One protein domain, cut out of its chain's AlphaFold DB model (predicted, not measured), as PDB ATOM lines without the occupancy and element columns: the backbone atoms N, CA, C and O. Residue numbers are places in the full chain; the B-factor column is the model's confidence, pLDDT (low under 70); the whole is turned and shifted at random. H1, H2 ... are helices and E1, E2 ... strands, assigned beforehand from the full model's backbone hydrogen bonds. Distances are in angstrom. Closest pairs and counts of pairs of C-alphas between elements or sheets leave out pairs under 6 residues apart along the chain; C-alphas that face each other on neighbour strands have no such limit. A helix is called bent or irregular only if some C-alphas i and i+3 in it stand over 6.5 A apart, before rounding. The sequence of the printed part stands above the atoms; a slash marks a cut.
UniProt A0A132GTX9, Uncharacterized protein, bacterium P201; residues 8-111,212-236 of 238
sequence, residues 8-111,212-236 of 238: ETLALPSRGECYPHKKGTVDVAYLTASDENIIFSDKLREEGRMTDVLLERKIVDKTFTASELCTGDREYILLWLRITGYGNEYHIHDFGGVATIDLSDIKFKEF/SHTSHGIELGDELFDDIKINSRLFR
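AT A GLANCE: This is residues 8 to 111 and 212 to 236 of the 238 residues of an uncharacterized protein of bacterium P201 (UniProt A0A132GTX9). What picture do these atoms make? One long helix, H4, is in the middle between two separate strand hairpins: E1 and E2 are toward one end of the long axis, while E3 and E4 reach out to the other, with the helix H5 packed on E3. The short helices H1 and H2 and the longer H3 follow one another along one side of H4. What is printed, and how large is it? There are 129 printed residues with five named helices and four named strands, in the order E1 E2 H1 H2 H3 H4 E3 E4 H5; the class is mixed, helices and strands, and each hairpin is an antiparallel sheet of two strands. The whole is compact, with a radius of gyration of the C-alphas of 15.0 A and spans of 47 by 33 by 24 A.

IN THESE COORDINATES: Where do the first elements run? E1 is residues 8 to 11, from C-alpha 8 at (7.297, 26.561, 128.056), and E2 is residues 25 to 29. H1 is residues 36 to 39, H2 residues 42 to 46, and H3 residues 50 to 58, 12.2 A long. What follows? H4 is residues 71 to 86, 22.1 A from first to last C-alpha, beginning at (-0.858, 30.244, 110.256). E3 is residues 89 to 94, 15.9 A long, E4 is residues 97 to 102, 16.7 A long, and H5 is residues 222 to 234, 20.0 A long, ending at C-alpha 234 (-23.203, 36.586, 132.980).

HOW THE PARTS SIT: How are the strands paired? In the hairpin E1 and E2, N 10 and O 26 are 2.8 A apart, within hydrogen-bond range; in the hairpin E3 and E4, N 92 and O 99 are 2.8 A apart, also within range. What is near H4? The closest C-alphas of E1 and H4, Leu 10 and Ile 77, are 7.8 A apart. H3 only just touches residues 77 to 78 of H4, with 3 pairs of C-alphas within 8 A, the closest Thr 51 and Leu 78 at 7.5 A; their lines are about perpendicular, at 81 degrees. H5 only just touches H4, also with 3 pairs, the closest C-alphas being Arg 82 and Phe 225 at 7.2 A; they run the same way at a shallow tilt of 23 degrees. Where are the other helices and H5's strand? H1 touches H3, the closest C-alphas being Ile 39 and Met 50 at 6.2 A, and H2 is close but not clearly touching H3, with C-alphas Leu 44 and Met 50 4.8 A apart. The closest C-alphas of E3 and H5, His 91 and Asp 227, are 5.6 A apart. Are the helix backbones well formed? Every O i to N i+4 pair is within hydrogen-bond range in H2, H3 and H4, and 5 of 9 are in H5, while H1 is too short for such a pair; H5 is irregular, with C-alphas 224 and 227 7.5 A apart.

THE WHOLE: How far does it reach, and where is it cut? The two C-alphas farthest apart, His 21 and Gly 96, are 48.6 A apart. Residues 112 to 211 are not printed, and C-alphas 111 and 212 are 14.3 A apart across the cut. Which links are long, and where is confidence low? The links from E1 to E2 and from H3 to H4 are long; the mean pLDDT of the printed part is 88.1, with residues 95 to 96 and 229 to 236 under 70.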
ATOM      1  N   GLU A   8       7.194  27.899 128.631       96.62
ATOM      2  CA  GLU A   8       7.297  26.561 128.056       96.62
ATOM      3  C   GLU A   8       7.938  26.632 126.668       96.62
ATOM      4  O   GLU A   8       7.684  27.568 125.908       96.62
ATOM      5  N   THR A   9       8.755  25.631 126.337       96.94
ATOM      6  CA  THR A   9       9.315  25.487 124.992       96.94
ATOM      7  C   THR A   9       8.377  24.607 124.180       96.94
ATOM      8  O   THR A   9       8.227  23.414 124.452       96.94
ATOM      9  N   LEU A  10       7.741  25.193 123.174       96.81
ATOM     10  CA  LEU A  10       6.774  24.528 122.312       96.81
ATOM     11  C   LEU A  10       7.444  24.001 121.049       96.81
ATOM     12  O   LEU A  10       8.221  24.716 120.421       96.81
ATOM     13  N   ALA A  11       7.115  22.770 120.655       96.56
ATOM     14  CA  ALA A  11       7.475  22.229 119.349       96.56
ATOM     15  C   ALA A  11       6.430  22.672 118.319       96.56
ATOM     16  O   ALA A  11       5.252  22.346 118.449       96.56
ATOM     17  N   LEU A  12       6.868  23.428 117.315       95.81
ATOM     18  CA  LEU A  12       6.000  23.994 116.292       95.81
ATOM     19  C   LEU A  12       5.530  22.914 115.301       95.81
ATOM     20  O   LEU A  12       6.359  22.105 114.864       95.81
ATOM     21  N   PRO A  13       4.245  22.913 114.897       95.06
ATOM     22  CA  PRO A  13       3.717  22.011 113.875       95.06
ATOM     23  C   PRO A  13       4.523  22.007 112.575       95.06
ATOM     24  O   PRO A  13       4.787  20.935 112.033       95.06
ATOM     25  N   SER A  14       4.982  23.173 112.106       94.56
ATOM     26  CA  SER A  14       5.792  23.296 110.885       94.56
ATOM     27  C   SER A  14       7.183  22.670 110.997       94.56
ATOM     28  O   SER A  14       7.910  22.591 110.006       94.56
ATOM     29  N   ARG A  15       7.609  22.296 112.212       95.12
ATOM     30  CA  ARG A  15       8.981  21.878 112.540       95.12
ATOM     31  C   ARG A  15      10.038  22.931 112.176       95.12
ATOM     32  O   ARG A  15      11.228  22.632 112.168       95.12
ATOM     33  N   GLY A  16       9.617  24.175 111.939       94.44
ATOM     34  CA  GLY A  16      10.478  25.293 111.574       94.44
ATOM     35  C   GLY A  16      10.780  25.399 110.080       94.44
ATOM     36  O   GLY A  16      11.536  26.280 109.679       94.44
ATOM     37  N   GLU A  17      10.216  24.518 109.253       95.50
ATOM     38  CA  GLU A  17      10.572  24.386 107.837       95.50
ATOM     39  C   GLU A  17      10.172  25.589 106.983       95.50
ATOM     40  O   GLU A  17      10.813  25.851 105.966       95.50
ATOM     41  N   CYS A  18       9.171  26.351 107.421       93.25
ATOM     42  CA  CYS A  18       8.710  27.573 106.768       93.25
ATOM     43  C   CYS A  18       9.532  28.822 107.125       93.25
ATOM     44  O   CYS A  18       9.161  29.916 106.711       93.25
ATOM     45  N   TYR A  19      10.616  28.688 107.900       94.38
ATOM     46  CA  TYR A  19      11.448  29.822 108.310       94.38
ATOM     47  C   TYR A  19      12.907  29.654 107.863       94.38
ATOM     48  O   TYR A  19      13.459  28.559 108.012       94.38
ATOM     49  N   PRO A  20      13.597  30.738 107.456       94.06
ATOM     50  CA  PRO A  20      15.019  30.683 107.104       94.06
ATOM     51  C   PRO A  20      15.920  30.133 108.221       94.06
ATOM     52  O   PRO A  20      16.890  29.421 107.984       94.06
ATOM     53  N   HIS A  21      15.590  30.430 109.482       93.56
ATOM     54  CA  HIS A  21      16.370  29.978 110.637       93.56
ATOM     55  C   HIS A  21      16.111  28.509 111.025       93.56
ATOM     56  O   HIS A  21      16.757  28.014 111.949       93.56
ATOM     57  N   LYS A  22      15.153  27.821 110.378       94.19
ATOM     58  CA  LYS A  22      14.828  26.390 110.576       94.19
ATOM     59  C   LYS A  22      14.613  25.965 112.028       94.19
ATOM     60  O   LYS A  22      14.865  24.827 112.420       94.19
ATOM     61  N   LYS A  23      14.145  26.895 112.859       95.62
ATOM     62  CA  LYS A  23      13.933  26.642 114.285       95.62
ATOM     63  C   LYS A  23      12.524  26.101 114.454       95.62
ATOM     64  O   LYS A  23      11.563  26.828 114.248       95.62
ATOM     65  N   GLY A  24      12.412  24.826 114.811       95.38
ATOM     66  CA  GLY A  24      11.132  24.146 115.027       95.38
ATOM     67  C   GLY A  24      10.579  24.249 116.441       95.38
ATOM     68  O   GLY A  24       9.660  23.515 116.788       95.38
ATOM     69  N   THR A  25      11.153  25.109 117.280       97.00
ATOM     70  CA  THR A  25      10.734  25.286 118.672       97.00
ATOM     71  C   THR A  25      10.684  26.757 119.041       97.00
ATOM     72  O   THR A  25      11.576  27.500 118.636       97.00
ATOM     73  N   VAL A  26       9.721  27.151 119.869       97.00
ATOM     74  CA  VAL A  26       9.535  28.535 120.323       97.00
ATOM     75  C   VAL A  26       9.316  28.584 121.834       97.00
ATOM     76  O   VAL A  26       8.569  27.776 122.383       97.00
ATOM     77  N   ASP A  27       9.954  29.539 122.509       96.69
ATOM     78  CA  ASP A  27       9.742  29.773 123.941       96.69
ATOM     79  C   ASP A  27       8.577  30.747 124.159       96.69
ATOM     80  O   ASP A  27       8.620  31.908 123.727       96.69
ATOM     81  N   VAL A  28       7.544  30.276 124.861       97.19
ATOM     82  CA  VAL A  28       6.297  31.014 125.099       97.19
ATOM     83  C   VAL A  28       6.029  31.131 126.595       97.19
ATOM     84  O   VAL A  28       6.014  30.142 127.325       97.19
ATOM     85  N   ALA A  29       5.809  32.355 127.069       97.19
ATOM     86  CA  ALA A  29       5.431  32.621 128.451       97.19
ATOM     87  C   ALA A  29       3.955  32.281 128.704       97.19
ATOM     88  O   ALA A  29       3.098  32.557 127.863       97.19
ATOM     89  N   TYR A  30       3.643  31.766 129.894       96.69
ATOM     90  CA  TYR A  30       2.255  31.524 130.298       96.69
ATOM     91  C   TYR A  30       1.442  32.829 130.391       96.69
ATOM     92  O   TYR A  30       1.983  33.939 130.529       96.69
ATOM     93  N   LEU A  31       0.112  32.706 130.316       95.62
ATOM     94  CA  LEU A  31      -0.795  33.819 130.594       95.62
ATOM     95  C   LEU A  31      -0.684  34.255 132.061       95.62
ATOM     96  O   LEU A  31      -0.470  33.455 132.967       95.62
ATOM     97  N   THR A  32      -0.811  35.557 132.286       93.56
ATOM     98  CA  THR A  32      -0.815  36.190 133.605       93.56
ATOM     99  C   THR A  32      -2.068  37.040 133.750       93.56
ATOM    100  O   THR A  32      -2.654  37.470 132.757       93.56
ATOM    101  N   ALA A  33      -2.413  37.420 134.982       89.62
ATOM    102  CA  ALA A  33      -3.527  38.338 135.238       89.62
ATOM    103  C   ALA A  33      -3.408  39.680 134.482       89.62
ATOM    104  O   ALA A  33      -4.403  40.343 134.212       89.62
ATOM    105  N   SER A  34      -2.191  40.098 134.120       90.50
ATOM    106  CA  SER A  34      -1.973  41.338 133.368       90.50
ATOM    107  C   SER A  34      -2.277  41.223 131.869       90.50
ATOM    108  O   SER A  34      -2.280  42.240 131.172       90.50
ATOM    109  N   ASP A  35      -2.496  40.009 131.363       94.69
ATOM    110  CA  ASP A  35      -2.853  39.739 129.968       94.69
ATOM    111  C   ASP A  35      -4.369  39.728 129.749       94.69
ATOM    112  O   ASP A  35      -4.817  39.959 128.630       94.69
ATOM    113  N   GLU A  36      -5.157  39.592 130.820       91.19
ATOM    114  CA  GLU A  36      -6.623  39.702 130.790       91.19
ATOM    115  C   GLU A  36      -7.083  41.017 130.143       91.19
ATOM    116  O   GLU A  36      -8.046  41.055 129.383       91.19
ATOM    117  N   ASN A  37      -6.343  42.107 130.372       92.12
ATOM    118  CA  ASN A  37      -6.632  43.408 129.766       92.12
ATOM    119  C   ASN A  37      -6.511  43.407 128.234       92.12
ATOM    120  O   ASN A  37      -7.140  44.240 127.586       92.12
ATOM    121  N   ILE A  38      -5.689  42.522 127.660       93.81
ATOM    122  CA  ILE A  38      -5.549  42.350 126.207       93.81
ATOM    123  C   ILE A  38      -6.720  41.504 125.699       93.81
ATOM    124  O   ILE A  38      -7.413  41.920 124.774       93.81
ATOM    125  N   ILE A  39      -6.977  40.369 126.354       92.12
ATOM    126  CA  ILE A  39      -7.988  39.375 125.958       92.12
ATOM    127  C   ILE A  39      -9.404  39.965 125.992       92.12
ATOM    128  O   ILE A  39     -10.179  39.792 125.050       92.12
ATOM    129  N   PHE A  40      -9.731  40.739 127.030       90.56
ATOM    130  CA  PHE A  40     -11.037  41.392 127.173       90.56
ATOM    131  C   PHE A  40     -11.135  42.771 126.509       90.56
ATOM    132  O   PHE A  40     -12.159  43.442 126.655       90.56
ATOM    133  N   SER A  41     -10.105  43.229 125.795       92.56
ATOM    134  CA  SER A  41     -10.130  44.546 125.158       92.56
ATOM    135  C   SER A  41     -11.113  44.575 123.985       92.56
ATOM    136  O   SER A  41     -10.814  44.055 122.912       92.56
ATOM    137  N   ASP A  42     -12.259  45.242 124.163       90.38
ATOM    138  CA  ASP A  42     -13.235  45.466 123.084       90.38
ATOM    139  C   ASP A  42     -12.566  46.102 121.860       90.38
ATOM    140  O   ASP A  42     -12.698  45.595 120.751       90.38
ATOM    141  N   LYS A  43     -11.730  47.122 122.084       93.75
ATOM    142  CA  LYS A  43     -10.987  47.808 121.023       93.75
ATOM    143  C   LYS A  43     -10.100  46.857 120.213       93.75
ATOM    144  O   LYS A  43     -10.144  46.888 118.990       93.75
ATOM    145  N   LEU A  44      -9.267  46.040 120.867       93.06
ATOM    146  CA  LEU A  44      -8.349  45.155 120.134       93.06
ATOM    147  C   LEU A  44      -9.098  44.084 119.344       93.06
ATOM    148  O   LEU A  44      -8.635  43.696 118.276       93.06
ATOM    149  N   ARG A  45     -10.240  43.623 119.855       89.56
ATOM    150  CA  ARG A  45     -11.080  42.629 119.185       89.56
ATOM    151  C   ARG A  45     -11.840  43.220 118.002       89.56
ATOM    152  O   ARG A  45     -11.862  42.614 116.941       89.56
ATOM    153  N   GLU A  46     -12.396  44.420 118.154       88.81
ATOM    154  CA  GLU A  46     -13.003  45.174 117.046       88.81
ATOM    155  C   GLU A  46     -11.983  45.460 115.932       88.81
ATOM    156  O   GLU A  46     -12.329  45.450 114.755       88.81
ATOM    157  N   GLU A  47     -10.711  45.663 116.291       89.62
ATOM    158  CA  GLU A  47      -9.606  45.814 115.339       89.62
ATOM    159  C   GLU A  47      -9.070  44.476 114.776       89.62
ATOM    160  O   GLU A  47      -8.230  44.503 113.875       89.62
ATOM    161  N   GLY A  48      -9.494  43.313 115.292       88.00
ATOM    162  CA  GLY A  48      -8.963  41.995 114.904       88.00
ATOM    163  C   GLY A  48      -7.475  41.801 115.237       88.00
ATOM    164  O   GLY A  48      -6.712  41.211 114.460       88.00
ATOM    165  N   ARG A  49      -7.025  42.404 116.343       91.94
ATOM    166  CA  ARG A  49      -5.618  42.488 116.773       91.94
ATOM    167  C   ARG A  49      -5.363  41.895 118.151       91.94
ATOM    168  O   ARG A  49      -4.224  41.956 118.618       91.94
ATOM    169  N   MET A  50      -6.377  41.348 118.818       94.50
ATOM    170  CA  MET A  50      -6.222  40.855 120.185       94.50
ATOM    171  C   MET A  50      -5.171  39.742 120.241       94.50
ATOM    172  O   MET A  50      -4.206  39.855 121.001       94.50
ATOM    173  N   THR A  51      -5.288  38.732 119.376       94.19
ATOM    174  CA  THR A  51      -4.317  37.630 119.322       94.19
ATOM    175  C   THR A  51      -2.936  38.069 118.850       94.19
ATOM    176  O   THR A  51      -1.943  37.513 119.310       94.19
ATOM    177  N   ASP A  52      -2.834  39.087 117.988       94.19
ATOM    178  CA  ASP A  52      -1.532  39.625 117.571       94.19
ATOM    179  C   ASP A  52      -0.779  40.217 118.761       94.19
ATOM    180  O   ASP A  52       0.344  39.812 119.049       94.19
ATOM    181  N   VAL A  53      -1.431  41.121 119.498       95.38
ATOM    182  CA  VAL A  53      -0.837  41.782 120.668       95.38
ATOM    183  C   VAL A  53      -0.533  40.765 121.768       95.38
ATOM    184  O   VAL A  53       0.486  40.870 122.456       95.38
ATOM    185  N   LEU A  54      -1.396  39.759 121.933       96.25
ATOM    186  CA  LEU A  54      -1.163  38.676 122.879       96.25
ATOM    187  C   LEU A  54       0.103  37.889 122.518       96.25
ATOM    188  O   LEU A  54       0.975  37.720 123.368       96.25
ATOM    189  N   LEU A  55       0.242  37.451 121.265       96.44
ATOM    190  CA  LEU A  55       1.404  36.686 120.812       96.44
ATOM    191  C   LEU A  55       2.696  37.505 120.847       96.44
ATOM    192  O   LEU A  55       3.708  36.999 121.324       96.44
ATOM    193  N   GLU A  56       2.661  38.775 120.435       95.62
ATOM    194  CA  GLU A  56       3.802  39.701 120.547       95.62
ATOM    195  C   GLU A  56       4.332  39.790 121.984       95.62
ATOM    196  O   GLU A  56       5.538  39.902 122.213       95.62
ATOM    197  N   ARG A  57       3.428  39.719 122.967       95.69
ATOM    198  CA  ARG A  57       3.777  39.745 124.386       95.69
ATOM    199  C   ARG A  57       4.234  38.388 124.917       95.69
ATOM    200  O   ARG A  57       5.055  38.350 125.834       95.69
ATOM    201  N   LYS A  58       3.668  37.291 124.410       96.69
ATOM    202  CA  LYS A  58       3.863  35.940 124.958       96.69
ATOM    203  C   LYS A  58       5.034  35.189 124.349       96.69
ATOM    204  O   LYS A  58       5.635  34.377 125.047       96.69
ATOM    205  N   ILE A  59       5.401  35.484 123.109       96.56
ATOM    206  CA  ILE A  59       6.584  34.910 122.474       96.56
ATOM    207  C   ILE A  59       7.825  35.616 123.034       96.56
ATOM    208  O   ILE A  59       8.109  36.790 122.765       96.56
ATOM    209  N   VAL A  60       8.567  34.895 123.874       95.00
ATOM    210  CA  VAL A  60       9.789  35.412 124.509       95.00
ATOM    211  C   VAL A  60      10.957  35.341 123.530       95.00
ATOM    212  O   VAL A  60      11.808  36.235 123.507       95.00
ATOM    213  N   ASP A  61      10.955  34.303 122.700       91.38
ATOM    214  CA  ASP A  61      11.970  34.014 121.703       91.38
ATOM    215  C   ASP A  61      12.040  35.079 120.602       91.38
ATOM    216  O   ASP A  61      11.114  35.250 119.813       91.38
ATOM    217  N   LYS A  62      13.165  35.794 120.531       92.31
ATOM    218  CA  LYS A  62      13.361  36.905 119.587       92.31
ATOM    219  C   LYS A  62      13.784  36.465 118.190       92.31
ATOM    220  O   LYS A  62      13.992  37.326 117.344       92.31
ATOM    221  N   THR A  63      13.907  35.158 117.940       92.62
ATOM    222  CA  THR A  63      14.059  34.657 116.566       92.62
ATOM    223  C   THR A  63      12.757  34.718 115.781       92.62
ATOM    224  O   THR A  63      12.809  34.730 114.559       92.62
ATOM    225  N   PHE A  64      11.611  34.753 116.468       92.62
ATOM    226  CA  PHE A  64      10.296  34.820 115.845       92.62
ATOM    227  C   PHE A  64       9.671  36.201 116.020       92.62
ATOM    228  O   PHE A  64       9.696  36.782 117.107       92.62
ATOM    229  N   THR A  65       9.011  36.668 114.966       91.06
ATOM    230  CA  THR A  65       8.089  37.801 115.023       91.06
ATOM    231  C   THR A  65       6.665  37.265 114.909       91.06
ATOM    232  O   THR A  65       6.359  36.508 113.991       91.06
ATOM    233  N   ALA A  66       5.759  37.666 115.806       89.88
ATOM    234  CA  ALA A  66       4.379  37.157 115.820       89.88
ATOM    235  C   ALA A  66       3.619  37.379 114.494       89.88
ATOM    236  O   ALA A  66       2.731  36.601 114.145       89.88
ATOM    237  N   SER A  67       3.972  38.431 113.750       90.06
ATOM    238  CA  SER A  67       3.409  38.760 112.437       90.06
ATOM    239  C   SER A  67       3.999  37.952 111.272       90.06
ATOM    240  O   SER A  67       3.440  37.988 110.177       90.06
ATOM    241  N   GLU A  68       5.124  37.271 111.495       90.56
ATOM    242  CA  GLU A  68       5.861  36.464 110.509       90.56
ATOM    243  C   GLU A  68       5.659  34.958 110.722       90.56
ATOM    244  O   GLU A  68       6.062  34.156 109.885       90.56
ATOM    245  N   LEU A  69       5.016  34.558 111.825       92.62
ATOM    246  CA  LEU A  69       4.603  33.173 112.026       92.62
ATOM    247  C   LEU A  69       3.643  32.744 110.916       92.62
ATOM    248  O   LEU A  69       2.717  33.485 110.561       92.62
ATOM    249  N   CYS A  70       3.846  31.526 110.415       91.69
ATOM    250  CA  CYS A  70       2.869  30.890 109.547       91.69
ATOM    251  C   CYS A  70       1.604  30.547 110.351       91.69
ATOM    252  O   CYS A  70       1.650  30.364 111.573       91.69
ATOM    253  N   THR A  71       0.471  30.441 109.658       88.94
ATOM    254  CA  THR A  71      -0.858  30.244 110.256       88.94
ATOM    255  C   THR A  71      -0.893  29.108 111.272       88.94
ATOM    256  O   THR A  71      -1.275  29.318 112.418       88.94
ATOM    257  N   GLY A  72      -0.425  27.916 110.890       91.38
ATOM    258  CA  GLY A  72      -0.528  26.728 111.742       91.38
ATOM    259  C   GLY A  72       0.276  26.837 113.037       91.38
ATOM    260  O   GLY A  72      -0.213  26.485 114.109       91.38
ATOM    261  N   ASP A  73       1.485  27.394 112.974       95.00
ATOM    262  CA  ASP A  73       2.311  27.598 114.167       95.00
ATOM    263  C   ASP A  73       1.703  28.649 115.097       95.00
ATOM    264  O   ASP A  73       1.703  28.496 116.320       95.00
ATOM    265  N   ARG A  74       1.146  29.713 114.514       94.25
ATOM    266  CA  ARG A  74       0.450  30.763 115.250       94.25
ATOM    267  C   ARG A  74      -0.777  30.215 115.984       94.25
ATOM    268  O   ARG A  74      -0.923  30.441 117.184       94.25
ATOM    269  N   GLU A  75      -1.636  29.494 115.271       93.00
ATOM    270  CA  GLU A  75      -2.835  28.843 115.807       93.00
ATOM    271  C   GLU A  75      -2.487  27.858 116.930       93.00
ATOM    272  O   GLU A  75      -3.165  27.815 117.957       93.00
ATOM    273  N   TYR A  76      -1.389  27.112 116.781       95.38
ATOM    274  CA  TYR A  76      -0.906  26.181 117.797       95.38
ATOM    275  C   TYR A  76      -0.529  26.877 119.104       95.38
ATOM    276  O   TYR A  76      -0.949  26.449 120.183       95.38
ATOM    277  N   ILE A  77       0.218  27.982 119.022       96.44
ATOM    278  CA  ILE A  77       0.593  28.763 120.207       96.44
ATOM    279  C   ILE A  77      -0.658  29.348 120.879       96.44
ATOM    280  O   ILE A  77      -0.763  29.321 122.106       96.44
ATOM    281  N   LEU A  78      -1.621  29.848 120.096       95.69
ATOM    282  CA  LEU A  78      -2.880  30.389 120.621       95.69
ATOM    283  C   LEU A  78      -3.708  29.329 121.346       95.69
ATOM    284  O   LEU A  78      -4.153  29.573 122.468       95.69
ATOM    285  N   LEU A  79      -3.861  28.146 120.748       95.69
ATOM    286  CA  LEU A  79      -4.559  27.028 121.376       95.69
ATOM    287  C   LEU A  79      -3.882  26.619 122.685       95.69
ATOM    288  O   LEU A  79      -4.554  26.433 123.699       95.69
ATOM    289  N   TRP A  80      -2.551  26.536 122.690       96.50
ATOM    290  CA  TRP A  80      -1.793  26.224 123.896       96.50
ATOM    291  C   TRP A  80      -1.995  27.277 124.998       96.50
ATOM    292  O   TRP A  80      -2.233  26.916 126.153       96.50
ATOM    293  N   LEU A  81      -1.967  28.572 124.659       96.62
ATOM    294  CA  LEU A  81      -2.247  29.657 125.609       96.62
ATOM    295  C   LEU A  81      -3.677  29.568 126.159       96.62
ATOM    296  O   LEU A  81      -3.877  29.714 127.366       96.62
ATOM    297  N   ARG A  82      -4.666  29.287 125.300       94.88
ATOM    298  CA  ARG A  82      -6.071  29.133 125.701       94.88
ATOM    299  C   ARG A  82      -6.256  27.965 126.668       94.88
ATOM    300  O   ARG A  82      -6.894  28.141 127.706       94.88
ATOM    301  N   ILE A  83      -5.681  26.808 126.347       95.06
ATOM    302  CA  ILE A  83      -5.763  25.592 127.165       95.06
ATOM    303  C   ILE A  83      -5.076  25.794 128.518       95.06
ATOM    304  O   ILE A  83      -5.647  25.491 129.563       95.06
ATOM    305  N   THR A  84      -3.855  26.325 128.522       95.12
ATOM    306  CA  THR A  84      -3.076  26.462 129.762       95.12
ATOM    307  C   THR A  84      -3.568  27.589 130.665       95.12
ATOM    308  O   THR A  84      -3.387  27.501 131.878       95.12
ATOM    309  N   GLY A  85      -4.195  28.628 130.105       93.25
ATOM    310  CA  GLY A  85      -4.728  29.749 130.879       93.25
ATOM    311  C   GLY A  85      -6.139  29.535 131.420       93.25
ATOM    312  O   GLY A  85      -6.413  29.918 132.554       93.25
ATOM    313  N   TYR A  86      -7.023  28.919 130.634       93.38
ATOM    314  CA  TYR A  86      -8.458  28.850 130.944       93.38
ATOM    315  C   TYR A  86      -9.019  27.420 130.963       93.38
ATOM    316  O   TYR A  86     -10.202  27.228 131.229       93.38
ATOM    317  N   GLY A  87      -8.183  26.410 130.713       93.88
ATOM    318  CA  GLY A  87      -8.590  25.009 130.654       93.88
ATOM    319  C   GLY A  87      -9.077  24.575 129.273       93.88
ATOM    320  O   GLY A  87      -9.117  25.353 128.318       93.88
ATOM    321  N   ASN A  88      -9.434  23.296 129.178       94.00
ATOM    322  CA  ASN A  88      -9.776  22.648 127.913       94.00
ATOM    323  C   ASN A  88     -11.223  22.883 127.474       94.00
ATOM    324  O   ASN A  88     -11.543  22.642 126.318       94.00
ATOM    325  N   GLU A  89     -12.106  23.299 128.378       92.06
ATOM    326  CA  GLU A  89     -13.518  23.467 128.051       92.06
ATOM    327  C   GLU A  89     -13.732  24.757 127.251       92.06
ATOM    328  O   GLU A  89     -13.289  25.845 127.644       92.06
ATOM    329  N   TYR A  90     -14.409  24.613 126.113       90.31
ATOM    330  CA  TYR A  90     -14.866  25.707 125.270       90.31
ATOM    331  C   TYR A  90     -16.384  25.670 125.150       90.31
ATOM    332  O   TYR A  90     -16.950  24.663 124.713       90.31
ATOM    333  N   HIS A  91     -17.046  26.755 125.548       88.12
ATOM    334  CA  HIS A  91     -18.507  26.815 125.598       88.12
ATOM    335  C   HIS A  91     -19.082  27.601 124.418       88.12
ATOM    336  O   HIS A  91     -18.933  28.817 124.320       88.12
ATOM    337  N   ILE A  92     -19.806  26.907 123.542       82.81
ATOM    338  CA  ILE A  92     -20.564  27.522 122.454       82.81
ATOM    339  C   ILE A  92     -21.982  27.794 122.939       82.81
ATOM    340  O   ILE A  92     -22.720  26.872 123.293       82.81
ATOM    341  N   HIS A  93     -22.363  29.066 122.924       78.50
ATOM    342  CA  HIS A  93     -23.715  29.511 123.236       78.50
ATOM    343  C   HIS A  93     -24.498  29.705 121.932       78.50
ATOM    344  O   HIS A  93     -24.186  30.609 121.160       78.50
ATOM    345  N   ASP A  94     -25.523  28.883 121.699       74.81
ATOM    346  CA  ASP A  94     -26.445  29.023 120.563       74.81
ATOM    347  C   ASP A  94     -27.905  29.061 121.059       74.81
ATOM    348  O   ASP A  94     -28.200  28.762 122.220       74.81
ATOM    349  N   PHE A  95     -28.853  29.414 120.188       64.88
ATOM    350  CA  PHE A  95     -30.278  29.583 120.502       64.88
ATOM    351  C   PHE A  95     -30.951  28.331 121.108       64.88
ATOM    352  O   PHE A  95     -32.050  28.435 121.654       64.88
ATOM    353  N   GLY A  96     -30.313  27.157 121.024       69.12
ATOM    354  CA  GLY A  96     -30.783  25.888 121.590       69.12
ATOM    355  C   GLY A  96     -30.124  25.450 122.907       69.12
ATOM    356  O   GLY A  96     -30.550  24.434 123.457       69.12
ATOM    357  N   GLY A  97     -29.113  26.165 123.421       75.69
ATOM    358  CA  GLY A  97     -28.404  25.808 124.657       75.69
ATOM    359  C   GLY A  97     -26.890  26.040 124.607       75.69
ATOM    360  O   GLY A  97     -26.377  26.713 123.716       75.69
ATOM    361  N   VAL A  98     -26.178  25.475 125.590       80.56
ATOM    362  CA  VAL A  98     -24.709  25.521 125.677       80.56
ATOM    363  C   VAL A  98     -24.140  24.169 125.262       80.56
ATOM    364  O   VAL A  98     -24.468  23.150 125.873       80.56
ATOM    365  N   ALA A  99     -23.295  24.160 124.234       85.12
ATOM    366  CA  ALA A  99     -22.485  23.004 123.866       85.12
ATOM    367  C   ALA A  99     -21.059  23.196 124.395       85.12
ATOM    368  O   ALA A  99     -20.495  24.279 124.264       85.12
ATOM    369  N   THR A 100     -20.475  22.151 124.978       88.31
ATOM    370  CA  THR A 100     -19.083  22.170 125.452       88.31
ATOM    371  C   THR A 100     -18.223  21.314 124.535       88.31
ATOM    372  O   THR A 100     -18.566  20.161 124.270       88.31
ATOM    373  N   ILE A 101     -17.109  21.875 124.073       89.25
ATOM    374  CA  ILE A 101     -16.089  21.194 123.271       89.25
ATOM    375  C   ILE A 101     -14.810  21.092 124.104       89.25
ATOM    376  O   ILE A 101     -14.452  22.037 124.806       89.25
ATOM    377  N   ASP A 102     -14.123  19.951 124.022       91.50
ATOM    378  CA  ASP A 102     -12.791  19.779 124.601       91.50
ATOM    379  C   ASP A 102     -11.729  20.244 123.590       91.50
ATOM    380  O   ASP A 102     -11.487  19.615 122.561       91.50
ATOM    381  N   LEU A 103     -11.073  21.365 123.885       92.44
ATOM    382  CA  LEU A 103     -10.014  21.940 123.056       92.44
ATOM    383  C   LEU A 103      -8.792  21.025 122.919       92.44
ATOM    384  O   LEU A 103      -8.028  21.167 121.966       92.44
ATOM    385  N   SER A 104      -8.587  20.077 123.838       91.31
ATOM    386  CA  SER A 104      -7.487  19.115 123.736       91.31
ATOM    387  C   SER A 104      -7.705  18.073 122.639       91.31
ATOM    388  O   SER A 104      -6.735  17.438 122.208       91.31
ATOM    389  N   ASP A 105      -8.933  17.934 122.132       90.81
ATOM    390  CA  ASP A 105      -9.242  17.084 120.984       90.81
ATOM    391  C   ASP A 105      -8.817  17.714 119.655       90.81
ATOM    392  O   ASP A 105      -8.625  16.983 118.682       90.81
ATOM    393  N   ILE A 106      -8.582  19.030 119.613       90.75
ATOM    394  CA  ILE A 106      -8.085  19.718 118.420       90.75
ATOM    395  C   ILE A 106      -6.651  19.260 118.137       90.75
ATOM    396  O   ILE A 106      -5.744  19.424 118.959       90.75
ATOM    397  N   LYS A 107      -6.439  18.668 116.959       90.19
ATOM    398  CA  LYS A 107      -5.134  18.173 116.509       90.19
ATOM    399  C   LYS A 107      -4.626  18.987 115.333       90.19
ATOM    400  O   LYS A 107      -5.388  19.489 114.512       90.19
ATOM    401  N   PHE A 108      -3.308  19.067 115.243       90.38
ATOM    402  CA  PHE A 108      -2.612  19.648 114.104       90.38
ATOM    403  C   PHE A 108      -2.224  18.542 113.135       90.38
ATOM    404  O   PHE A 108      -1.895  17.426 113.555       90.38
ATOM    405  N   LYS A 109      -2.277  18.848 111.839       88.75
ATOM    406  CA  LYS A 109      -1.879  17.903 110.798       88.75
ATOM    407  C   LYS A 109      -0.400  17.569 110.927       88.75
ATOM    408  O   LYS A 109       0.417  18.401 111.322       88.75
ATOM    409  N   GLU A 110      -0.042  16.351 110.538       85.31
ATOM    410  CA  GLU A 110       1.368  16.010 110.421       85.31
ATOM    411  C   GLU A 110       2.002  16.798 109.266       85.31
ATOM    412  O   GLU A 110       1.576  16.693 108.113       85.31
ATOM    413  N   PHE A 111       3.035  17.578 109.580       89.06
ATOM    414  CA  PHE A 111       3.744  18.385 108.598       89.06
ATOM    415  C   PHE A 111       4.956  17.633 108.040       89.06
ATOM    416  O   PHE A 111       5.963  17.437 108.725       89.06
ATOM    417  N   SER A 212      -9.022  19.686 110.061       72.12
ATOM    418  CA  SER A 212     -10.425  20.069 109.890       72.12
ATOM    419  C   SER A 212     -11.418  19.051 110.452       72.12
ATOM    420  O   SER A 212     -12.554  19.412 110.741       72.12
ATOM    421  N   HIS A 213     -11.022  17.785 110.625       73.44
ATOM    422  CA  HIS A 213     -11.865  16.778 111.274       73.44
ATOM    423  C   HIS A 213     -11.959  16.956 112.794       73.44
ATOM    424  O   HIS A 213     -12.889  16.445 113.410       73.44
ATOM    425  N   THR A 214     -11.012  17.679 113.386       77.06
ATOM    426  CA  THR A 214     -10.877  17.867 114.837       77.06
ATOM    427  C   THR A 214     -11.164  19.293 115.293       77.06
ATOM    428  O   THR A 214     -11.305  19.525 116.489       77.06
ATOM    429  N   SER A 215     -11.276  20.255 114.372       71.88
ATOM    430  CA  SER A 215     -11.530  21.655 114.731       71.88
ATOM    431  C   SER A 215     -12.926  21.881 115.309       71.88
ATOM    432  O   SER A 215     -13.150  22.900 115.948       71.88
ATOM    433  N   HIS A 216     -13.875  20.963 115.081       74.44
ATOM    434  CA  HIS A 216     -15.281  21.107 115.486       74.44
ATOM    435  C   HIS A 216     -15.919  22.437 115.022       74.44
ATOM    436  O   HIS A 216     -16.872  22.915 115.630       74.44
ATOM    437  N   GLY A 217     -15.396  23.037 113.942       70.62
ATOM    438  CA  GLY A 217     -15.836  24.344 113.441       70.62
ATOM    439  C   GLY A 217     -15.325  25.551 114.236       70.62
ATOM    440  O   GLY A 217     -15.794  26.655 113.994       70.62
ATOM    441  N   ILE A 218     -14.388  25.359 115.170       76.44
ATOM    442  CA  ILE A 218     -13.748  26.439 115.928       76.44
ATOM    443  C   ILE A 218     -12.663  27.088 115.065       76.44
ATOM    444  O   ILE A 218     -11.755  26.405 114.580       76.44
ATOM    445  N   GLU A 219     -12.725  28.410 114.922       79.56
ATOM    446  CA  GLU A 219     -11.650  29.207 114.335       79.56
ATOM    447  C   GLU A 219     -10.608  29.554 115.410       79.56
ATOM    448  O   GLU A 219     -10.926  30.102 116.469       79.56
ATOM    449  N   LEU A 220      -9.333  29.242 115.157       81.75
ATOM    450  CA  LEU A 220      -8.239  29.468 116.113       81.75
ATOM    451  C   LEU A 220      -7.658  30.889 116.004       81.75
ATOM    452  O   LEU A 220      -6.450  31.094 115.868       81.75
ATOM    453  N   GLY A 221      -8.549  31.878 116.072       82.94
ATOM    454  CA  GLY A 221      -8.250  33.310 116.024       82.94
ATOM    455  C   GLY A 221      -8.676  34.050 117.292       82.94
ATOM    456  O   GLY A 221      -8.626  33.509 118.397       82.94
ATOM    457  N   ASP A 222      -9.104  35.307 117.144       83.44
ATOM    458  CA  ASP A 222      -9.612  36.112 118.268       83.44
ATOM    459  C   ASP A 222     -10.844  35.461 118.931       83.44
ATOM    460  O   ASP A 222     -11.036  35.598 120.141       83.44
ATOM    461  N   GLU A 223     -11.617  34.709 118.146       85.88
ATOM    462  CA  GLU A 223     -12.848  33.998 118.516       85.88
ATOM    463  C   GLU A 223     -12.633  32.880 119.545       85.88
ATOM    464  O   GLU A 223     -13.524  32.568 120.333       85.88
ATOM    465  N   LEU A 224     -11.414  32.336 119.617       87.94
ATOM    466  CA  LEU A 224     -11.027  31.285 120.563       87.94
ATOM    467  C   LEU A 224     -11.199  31.697 122.044       87.94
ATOM    468  O   LEU A 224     -11.202  30.849 122.938       87.94
ATOM    469  N   PHE A 225     -11.314  32.999 122.315       88.69
ATOM    470  CA  PHE A 225     -11.430  33.567 123.662       88.69
ATOM    471  C   PHE A 225     -12.821  34.158 123.958       88.69
ATOM    472  O   PHE A 225     -13.009  34.825 124.981       88.69
ATOM    473  N   ASP A 226     -13.805  33.955 123.081       84.75
ATOM    474  CA  ASP A 226     -15.102  34.643 123.160       84.75
ATOM    475  C   ASP A 226     -15.985  34.085 124.269       84.75
ATOM    476  O   ASP A 226     -16.672  34.837 124.970       84.75
ATOM    477  N   ASP A 227     -15.909  32.774 124.478       78.25
ATOM    478  CA  ASP A 227     -16.651  32.049 125.502       78.25
ATOM    479  C   ASP A 227     -16.293  32.517 126.922       78.25
ATOM    480  O   ASP A 227     -17.161  32.680 127.787       78.25
ATOM    481  N   ILE A 228     -15.024  32.863 127.147       80.25
ATOM    482  CA  ILE A 228     -14.542  33.427 128.411       80.25
ATOM    483  C   ILE A 228     -15.217  34.772 128.717       80.25
ATOM    484  O   ILE A 228     -15.605  35.056 129.856       80.25
ATOM    485  N   LYS A 229     -15.408  35.614 127.697       67.75
ATOM    486  CA  LYS A 229     -16.028  36.933 127.857       67.75
ATOM    487  C   LYS A 229     -17.515  36.837 128.158       67.75
ATOM    488  O   LYS A 229     -17.993  37.586 129.015       67.75
ATOM    489  N   ILE A 230     -18.232  35.932 127.498       61.16
ATOM    490  CA  ILE A 230     -19.664  35.715 127.739       61.16
ATOM    491  C   ILE A 230     -19.890  35.298 129.195       61.16
ATOM    492  O   ILE A 230     -20.680  35.934 129.896       61.16
ATOM    493  N   ASN A 231     -19.105  34.340 129.689       58.28
ATOM    494  CA  ASN A 231     -19.171  33.911 131.083       58.28
ATOM    495  C   ASN A 231     -18.879  35.067 132.053       58.28
ATOM    496  O   ASN A 231     -19.649  35.304 132.979       58.28
ATOM    497  N   SER A 232     -17.846  35.879 131.799       58.41
ATOM    498  CA  SER A 232     -17.519  37.028 132.664       58.41
ATOM    499  C   SER A 232     -18.624  38.096 132.766       58.41
ATOM    500  O   SER A 232     -18.691  38.814 133.764       58.41
ATOM    501  N   ARG A 233     -19.486  38.221 131.743       57.41
ATOM    502  CA  ARG A 233     -20.625  39.156 131.731       57.41
ATOM    503  C   ARG A 233     -21.847  38.577 132.441       57.41
ATOM    504  O   ARG A 233     -22.506  39.318 133.159       57.41
ATOM    505  N   LEU A 234     -22.098  37.275 132.302       49.59
ATOM    506  CA  LEU A 234     -23.203  36.586 132.980       49.59
ATOM    507  C   LEU A 234     -23.035  36.569 134.509       49.59
ATOM    508  O   LEU A 234     -24.014  36.714 135.228       49.59
ATOM    509  N   PHE A 235     -21.802  36.494 135.021       49.00
ATOM    510  CA  PHE A 235     -21.525  36.550 136.467       49.00
ATOM    511  C   PHE A 235     -21.449  37.973 137.057       49.00
ATOM    512  O   PHE A 235     -21.124  38.129 138.231       49.00
ATOM    513  N   ARG A 236     -21.708  39.027 136.268       46.19
ATOM    514  CA  ARG A 236     -21.773  40.422 136.756       46.19
ATOM    515  C   ARG A 236     -23.201  40.921 137.008       46.19
ATOM    516  O   ARG A 236     -23.352  42.071 137.412       46.19
TER     517      ARG A 236